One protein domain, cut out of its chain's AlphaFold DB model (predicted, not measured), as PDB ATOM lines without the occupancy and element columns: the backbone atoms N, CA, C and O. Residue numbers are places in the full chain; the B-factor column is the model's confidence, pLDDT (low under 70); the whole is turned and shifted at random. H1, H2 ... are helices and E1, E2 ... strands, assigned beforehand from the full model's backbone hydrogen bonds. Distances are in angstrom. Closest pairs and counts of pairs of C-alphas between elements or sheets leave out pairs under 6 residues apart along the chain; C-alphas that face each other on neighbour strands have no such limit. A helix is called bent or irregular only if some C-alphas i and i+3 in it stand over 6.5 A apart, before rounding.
ATOM      1  N   GLU A   5     133.330  94.663 119.925       52.78
ATOM      2  CA  GLU A   5     133.319  95.810 120.844       52.78
ATOM      3  C   GLU A   5     132.564  95.529 122.155       52.78
ATOM      4  O   GLU A   5     132.885  96.100 123.188       52.78
ATOM      5  N   VAL A   6     131.586  94.613 122.140       51.94
ATOM      6  CA  VAL A   6     130.793  94.241 123.326       51.94
ATOM      7  C   VAL A   6     131.572  93.302 124.248       51.94
ATOM      8  O   VAL A   6     131.268  93.221 125.430       51.94
ATOM      9  N   PHE A   7     132.574  92.583 123.736       51.16
ATOM     10  CA  PHE A   7     133.339  91.611 124.523       51.16
ATOM     11  C   PHE A   7     134.500  92.241 125.299       51.16
ATOM     12  O   PHE A   7     134.836  91.731 126.363       51.16
ATOM     13  N   GLU A   8     135.072  93.354 124.825       52.25
ATOM     14  CA  GLU A   8     136.118  94.085 125.563       52.25
ATOM     15  C   GLU A   8     135.602  94.689 126.884       52.25
ATOM     16  O   GLU A   8     136.386  94.926 127.800       52.25
ATOM     17  N   GLU A   9     134.286  94.866 127.032       49.12
ATOM     18  CA  GLU A   9     133.653  95.394 128.250       49.12
ATOM     19  C   GLU A   9     133.285  94.305 129.285       49.12
ATOM     20  O   GLU A   9     132.899  94.609 130.414       49.12
ATOM     21  N   VAL A  10     133.411  93.017 128.932       50.09
ATOM     22  CA  VAL A  10     132.898  91.880 129.730       50.09
ATOM     23  C   VAL A  10     133.941  91.302 130.702       50.09
ATOM     24  O   VAL A  10     133.605  90.463 131.534       50.09
ATOM     25  N   ASP A  11     135.186  91.783 130.667       41.78
ATOM     26  CA  ASP A  11     136.294  91.230 131.466       41.78
ATOM     27  C   ASP A  11     136.486  91.889 132.849       41.78
ATOM     28  O   ASP A  11     137.529  91.738 133.489       41.78
ATOM     29  N   LEU A  12     135.479  92.613 133.352       42.19
ATOM     30  CA  LEU A  12     135.532  93.207 134.688       42.19
ATOM     31  C   LEU A  12     134.746  92.382 135.720       42.19
ATOM     32  O   LEU A  12     133.582  92.038 135.496       42.19
ATOM     33  N   PRO A  13     135.365  92.071 136.878       42.78
ATOM     34  CA  PRO A  13     134.723  91.334 137.953       42.78
ATOM     35  C   PRO A  13     133.508  92.107 138.463       42.78
ATOM     36  O   PRO A  13     133.483  93.335 138.492       42.78
ATOM     37  N   TYR A  14     132.492  91.347 138.855       50.44
ATOM     38  CA  TYR A  14     131.185  91.798 139.314       50.44
ATOM     39  C   TYR A  14     131.287  92.730 140.540       50.44
ATOM     40  O   TYR A  14     131.130  92.302 141.675       50.44
ATOM     41  N   GLU A  15     131.542  94.016 140.311       41.38
ATOM     42  CA  GLU A  15     131.417  95.100 141.286       41.38
ATOM     43  C   GLU A  15     131.182  96.420 140.527       41.38
ATOM     44  O   GLU A  15     132.096  97.164 140.194       41.38
ATOM     45  N   GLY A  16     129.918  96.709 140.201       41.06
ATOM     46  CA  GLY A  16     129.468  98.073 139.906       41.06
ATOM     47  C   GLY A  16     130.123  98.786 138.717       41.06
ATOM     48  O   GLY A  16     130.643  99.890 138.893       41.06
ATOM     49  N   VAL A  17     130.011  98.244 137.496       43.53
ATOM     50  CA  VAL A  17     130.318  99.029 136.288       43.53
ATOM     51  C   VAL A  17     129.269 100.130 136.131       43.53
ATOM     52  O   VAL A  17     128.161  99.949 135.626       43.53
ATOM     53  N   ARG A  18     129.665 101.288 136.656       43.06
ATOM     54  CA  ARG A  18     129.151 102.630 136.419       43.06
ATOM     55  C   ARG A  18     129.386 103.029 134.962       43.06
ATOM     56  O   ARG A  18     130.130 103.973 134.711       43.06
ATOM     57  N   ASP A  19     128.734 102.357 134.021       49.59
ATOM     58  CA  ASP A  19     128.351 103.070 132.808       49.59
ATOM     59  C   ASP A  19     126.982 103.707 133.070       49.59
ATOM     60  O   ASP A  19     125.971 103.039 133.297       49.59
ATOM     61  N   LEU A  20     126.990 105.032 133.205       49.22
ATOM     62  CA  LEU A  20     125.882 105.851 133.714       49.22
ATOM     63  C   LEU A  20     124.782 106.086 132.670       49.22
ATOM     64  O   LEU A  20     123.826 106.818 132.931       49.22
ATOM     65  N   SER A  21     124.880 105.463 131.499       59.84
ATOM     66  CA  SER A  21     123.857 105.518 130.463       59.84
ATOM     67  C   SER A  21     122.772 104.462 130.723       59.84
ATOM     68  O   SER A  21     122.590 103.495 129.987       59.84
ATOM     69  N   ALA A  22     122.023 104.635 131.816       63.81
ATOM     70  CA  ALA A  22     120.817 103.845 132.036       63.81
ATOM     71  C   ALA A  22     119.823 104.140 130.902       63.81
ATOM     72  O   ALA A  22     119.311 105.253 130.769       63.81
ATOM     73  N   LEU A  23     119.568 103.141 130.065       72.69
ATOM     74  CA  LEU A  23     118.599 103.236 128.988       72.69
ATOM     75  C   LEU A  23     117.220 102.930 129.563       72.69
ATOM     76  O   LEU A  23     117.030 101.959 130.299       72.69
ATOM     77  N   THR A  24     116.255 103.783 129.230       76.56
ATOM     78  CA  THR A  24     114.854 103.564 129.585       76.56
ATOM     79  C   THR A  24     114.108 103.064 128.361       76.56
ATOM     80  O   THR A  24     114.072 103.741 127.336       76.56
ATOM     81  N   ILE A  25     113.480 101.898 128.481       78.44
ATOM     82  CA  ILE A  25     112.578 101.345 127.471       78.44
ATOM     83  C   ILE A  25     111.184 101.255 128.084       78.44
ATOM     84  O   ILE A  25     111.018 100.771 129.200       78.44
ATOM     85  N   ALA A  26     110.170 101.722 127.358       79.69
ATOM     86  CA  ALA A  26     108.781 101.523 127.746       79.69
ATOM     87  C   ALA A  26     108.246 100.239 127.102       79.69
ATOM     88  O   ALA A  26     108.209 100.128 125.878       79.69
ATOM     89  N   ILE A  27     107.804  99.288 127.925       78.19
ATOM     90  CA  ILE A  27     107.174  98.039 127.488       78.19
ATOM     91  C   ILE A  27     105.753  98.014 128.044       78.19
ATOM     92  O   ILE A  27     105.572  97.981 129.257       78.19
ATOM     93  N   GLU A  28     104.735  98.063 127.178       75.62
ATOM     94  CA  GLU A  28     103.316  98.037 127.596       75.62
ATOM     95  C   GLU A  28     102.950  99.130 128.633       75.62
ATOM     96  O   GLU A  28     102.055  98.971 129.470       75.62
ATOM     97  N   GLY A  29     103.662 100.265 128.588       71.44
ATOM     98  CA  GLY A  29     103.515 101.374 129.537       71.44
ATOM     99  C   GLY A  29     104.284 101.212 130.857       71.44
ATOM    100  O   GLY A  29     104.173 102.079 131.718       71.44
ATOM    101  N   VAL A  30     105.072 100.146 131.020       75.88
ATOM    102  CA  VAL A  30     106.000  99.952 132.143       75.88
ATOM    103  C   VAL A  30     107.402 100.391 131.729       75.88
ATOM    104  O   VAL A  30     107.941  99.918 130.729       75.88
ATOM    105  N   SER A  31     107.998 101.300 132.497       78.75
ATOM    106  CA  SER A  31     109.373 101.752 132.280       78.75
ATOM    107  C   SER A  31     110.365 100.728 132.823       78.75
ATOM    108  O   SER A  31     110.415 100.476 134.025       78.75
ATOM    109  N   VAL A  32     111.173 100.162 131.931       80.12
ATOM    110  CA  VAL A  32     112.314  99.307 132.256       80.12
ATOM    111  C   VAL A  32     113.576 100.152 132.157       80.12
ATOM    112  O   VAL A  32     113.844 100.738 131.111       80.12
ATOM    113  N   VAL A  33     114.336 100.222 133.249       82.81
ATOM    114  CA  VAL A  33     115.588 100.982 133.337       82.81
ATOM    115  C   VAL A  33     116.724 100.000 133.576       82.81
ATOM    116  O   VAL A  33     116.734  99.310 134.595       82.81
ATOM    117  N   ALA A  34     117.663  99.920 132.637       83.12
ATOM    118  CA  ALA A  34     118.828  99.049 132.754       83.12
ATOM    119  C   ALA A  34     119.997  99.565 131.901       83.12
ATOM    120  O   ALA A  34     119.816 100.400 131.015       83.12
ATOM    121  N   ASN A  35     121.206  99.068 132.169       83.12
ATOM    122  CA  ASN A  35     122.360  99.335 131.309       83.12
ATOM    123  C   ASN A  35     122.270  98.541 129.989       83.12
ATOM    124  O   ASN A  35     121.495  97.584 129.869       83.12
ATOM    125  N   LEU A  36     123.074  98.931 128.998       80.38
ATOM    126  CA  LEU A  36     123.039  98.343 127.656       80.38
ATOM    127  C   LEU A  36     123.332  96.833 127.659       80.38
ATOM    128  O   LEU A  36     122.612  96.079 127.009       80.38
ATOM    129  N   ALA A  37     124.320  96.379 128.435       81.38
ATOM    130  CA  ALA A  37     124.668  94.960 128.551       81.38
ATOM    131  C   ALA A  37     123.497  94.106 129.075       81.38
ATOM    132  O   ALA A  37     123.214  93.020 128.559       81.38
ATOM    133  N   THR A  38     122.758  94.623 130.061       81.31
ATOM    134  CA  THR A  38     121.560  93.966 130.600       81.31
ATOM    135  C   THR A  38     120.457  93.915 129.547       81.31
ATOM    136  O   THR A  38     119.854  92.865 129.341       81.31
ATOM    137  N   LEU A  39     120.215  95.013 128.826       83.12
ATOM    138  CA  LEU A  39     119.201  95.048 127.767       83.12
ATOM    139  C   LEU A  39     119.538  94.118 126.595       83.12
ATOM    140  O   LEU A  39     118.642  93.453 126.078       83.12
ATOM    141  N   ALA A  40     120.812  94.025 126.204       82.81
ATOM    142  CA  ALA A  40     121.277  93.097 125.174       82.81
ATOM    143  C   ALA A  40     121.084  91.634 125.605       82.81
ATOM    144  O   ALA A  40     120.646  90.801 124.813       82.81
ATOM    145  N   THR A  41     121.336  91.332 126.881       85.75
ATOM    146  CA  THR A  41     121.118  89.995 127.454       85.75
ATOM    147  C   THR A  41     119.631  89.630 127.507       85.75
ATOM    148  O   THR A  41     119.262  88.484 127.264       85.75
ATOM    149  N   LEU A  42     118.760  90.606 127.784       83.62
ATOM    150  CA  LEU A  42     117.306  90.414 127.821       83.62
ATOM    151  C   LEU A  42     116.655  90.407 126.431       83.62
ATOM    152  O   LEU A  42     115.512  89.967 126.306       83.62
ATOM    153  N   GLN A  43     117.369  90.837 125.384       84.00
ATOM    154  CA  GLN A  43     116.836  90.960 124.026       84.00
ATOM    155  C   GLN A  43     116.100  89.710 123.511       84.00
ATOM    156  O   GLN A  43     114.999  89.866 122.972       84.00
ATOM    157  N   PRO A  44     116.624  88.480 123.676       87.69
ATOM    158  CA  PRO A  44     115.940  87.277 123.199       87.69
ATOM    159  C   PRO A  44     114.622  86.989 123.933       87.69
ATOM    160  O   PRO A  44     113.754  86.311 123.390       87.69
ATOM    161  N   HIS A  45     114.465  87.518 125.149       86.12
ATOM    162  CA  HIS A  45     113.342  87.259 126.051       86.12
ATOM    163  C   HIS A  45     112.303  88.384 126.060       86.12
ATOM    164  O   HIS A  45     111.364  88.344 126.857       86.12
ATOM    165  N   TRP A  46     112.423  89.397 125.192       83.50
ATOM    166  CA  TRP A  46     111.505  90.538 125.230       83.50
ATOM    167  C   TRP A  46     110.041  90.149 125.050       83.50
ATOM    168  O   TRP A  46     109.188  90.704 125.736       83.50
ATOM    169  N   ASN A  47     109.748  89.165 124.200       82.00
ATOM    170  CA  ASN A  47     108.380  88.679 124.019       82.00
ATOM    171  C   ASN A  47     107.810  88.078 125.314       82.00
ATOM    172  O   ASN A  47     106.653  88.329 125.650       82.00
ATOM    173  N   ASP A  48     108.628  87.343 126.070       83.88
ATOM    174  CA  ASP A  48     108.223  86.743 127.342       83.88
ATOM    175  C   ASP A  48     108.003  87.821 128.411       83.88
ATOM    176  O   ASP A  48     107.043  87.763 129.178       83.88
ATOM    177  N   ILE A  49     108.856  88.848 128.428       85.19
ATOM    178  CA  ILE A  49     108.746  89.991 129.342       85.19
ATOM    179  C   ILE A  49     107.486  90.812 129.038       85.19
ATOM    180  O   ILE A  49     106.744  91.158 129.957       85.19
ATOM    181  N   VAL A  50     107.198  91.072 127.759       84.31
ATOM    182  CA  VAL A  50     105.953  91.719 127.309       84.31
ATOM    183  C   VAL A  50     104.740  90.919 127.783       84.31
ATOM    184  O   VAL A  50     103.827  91.485 128.389       84.31
ATOM    185  N   ALA A  51     104.741  89.601 127.560       80.44
ATOM    186  CA  ALA A  51     103.657  88.722 127.983       80.44
ATOM    187  C   ALA A  51     103.481  88.727 129.511       80.44
ATOM    188  O   ALA A  51     102.360  88.853 130.000       80.44
ATOM    189  N   ALA A  52     104.571  88.670 130.277       81.38
ATOM    190  CA  ALA A  52     104.529  88.698 131.736       81.38
ATOM    191  C   ALA A  52     103.976  90.025 132.285       81.38
ATOM    192  O   ALA A  52     103.102  90.013 133.155       81.38
ATOM    193  N   ILE A  53     104.432  91.167 131.754       83.31
ATOM    194  CA  ILE A  53     103.937  92.500 132.138       83.31
ATOM    195  C   ILE A  53     102.442  92.623 131.830       83.31
ATOM    196  O   ILE A  53     101.661  93.096 132.663       83.31
ATOM    197  N   ARG A  54     102.025  92.159 130.651       78.50
ATOM    198  CA  ARG A  54     100.622  92.152 130.236       78.50
ATOM    199  C   ARG A  54      99.767  91.282 131.157       78.50
ATOM    200  O   ARG A  54      98.738  91.753 131.640       78.50
ATOM    201  N   ASN A  55     100.210  90.064 131.454       79.19
ATOM    202  CA  ASN A  55      99.510  89.135 132.342       79.19
ATOM    203  C   ASN A  55      99.379  89.694 133.761       79.19
ATOM    204  O   ASN A  55      98.310  89.616 134.366       79.19
ATOM    205  N   TRP A  56     100.439  90.327 134.277       80.00
ATOM    206  CA  TRP A  56     100.403  91.029 135.560       80.00
ATOM    207  C   TRP A  56      99.351  92.145 135.564       80.00
ATOM    208  O   TRP A  56      98.530  92.221 136.481       80.00
ATOM    209  N   ARG A  57      99.323  92.975 134.514       76.94
ATOM    210  CA  ARG A  57      98.383  94.096 134.396       76.94
ATOM    211  C   ARG A  57      96.931  93.634 134.260       76.94
ATOM    212  O   ARG A  57      96.043  94.242 134.853       76.94
ATOM    213  N   LEU A  58      96.690  92.572 133.495       76.94
ATOM    214  CA  LEU A  58      95.356  92.005 133.277       76.94
ATOM    215  C   LEU A  58      94.910  91.060 134.403       76.94
ATOM    216  O   LEU A  58      93.744  90.674 134.433       76.94
ATOM    217  N   ARG A  59      95.808  90.712 135.337       79.44
ATOM    218  CA  ARG A  59      95.607  89.663 136.355       79.44
ATOM    219  C   ARG A  59      95.157  88.328 135.751       79.44
ATOM    220  O   ARG A  59      94.433  87.569 136.391       79.44
TER     221      ARG A  59
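What this domain is: This is residues 5 to 59 of the 102 residues of an uncharacterized protein of Micromonospora echinospora (UniProt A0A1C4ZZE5). A bent helix, H1, arches over a small two-stranded hairpin of E1 and E2, its two arms over opposite ends of the hairpin. A long tail, residues 5 to 22, extends from the hairpin's E1, and its residues 11 to 16 stick out. The printed part has 55 residues, with two named strands and then one named helix along the chain, E1 E2 H1; the sheet is antiparallel, in the order E1, E2, and the class is mixed, helices and strands. The whole is loose, with a radius of gyration of the C-alphas of 13.7 A, and spans 41 by 20 by 18 A.

Where its parts are: Start at C-alpha 5, (133.319, 95.810, 120.844); residues 5 to 22 hold no named element. Find C-alpha 23 at (118.599, 103.236, 128.988), where E1, residues 23 to 27, begins. E2 covers residues 30 to 34. H1, residues 36 to 58, was assigned as one helix by its hydrogen bonds but is bent: C-alphas 44 and 47 are 7.7 A apart. Its arm H1a, residues 36 to 44, measures 13.9 A and is irregular, with C-alphas 41 and 44 7.2 A apart. H1b, residues 47 to 58, runs 16.3 A to C-alpha 58 at (95.356, 92.005, 133.277).

How they stand to each other: Look first at the hairpin E1 and E2, antiparallel at 152 degrees, where N 25 and O 32 are within hydrogen-bond range at 2.9 A. The closest C-alphas of E1 and H1a, Leu 23 and Leu 36, are 6.7 A apart. Those of E1 and H1b, Ile 27 and Val 50, are 6.4 A apart. The arms are about perpendicular, at 86 degrees. Every O i to N i+4 pair is within hydrogen-bond range in H1b, and 4 of 5 in H1a.

The domain as a whole: The C-alphas farthest apart, Glu 8 and Arg 59, are 42.2 A apart. The printed part has no cut, and both links, E1 to E2 and E2 to H1, are tight. Residues 11 to 16 stand free. Mean pLDDT of the printed part is 70.2; residues 5 to 22 are under 70.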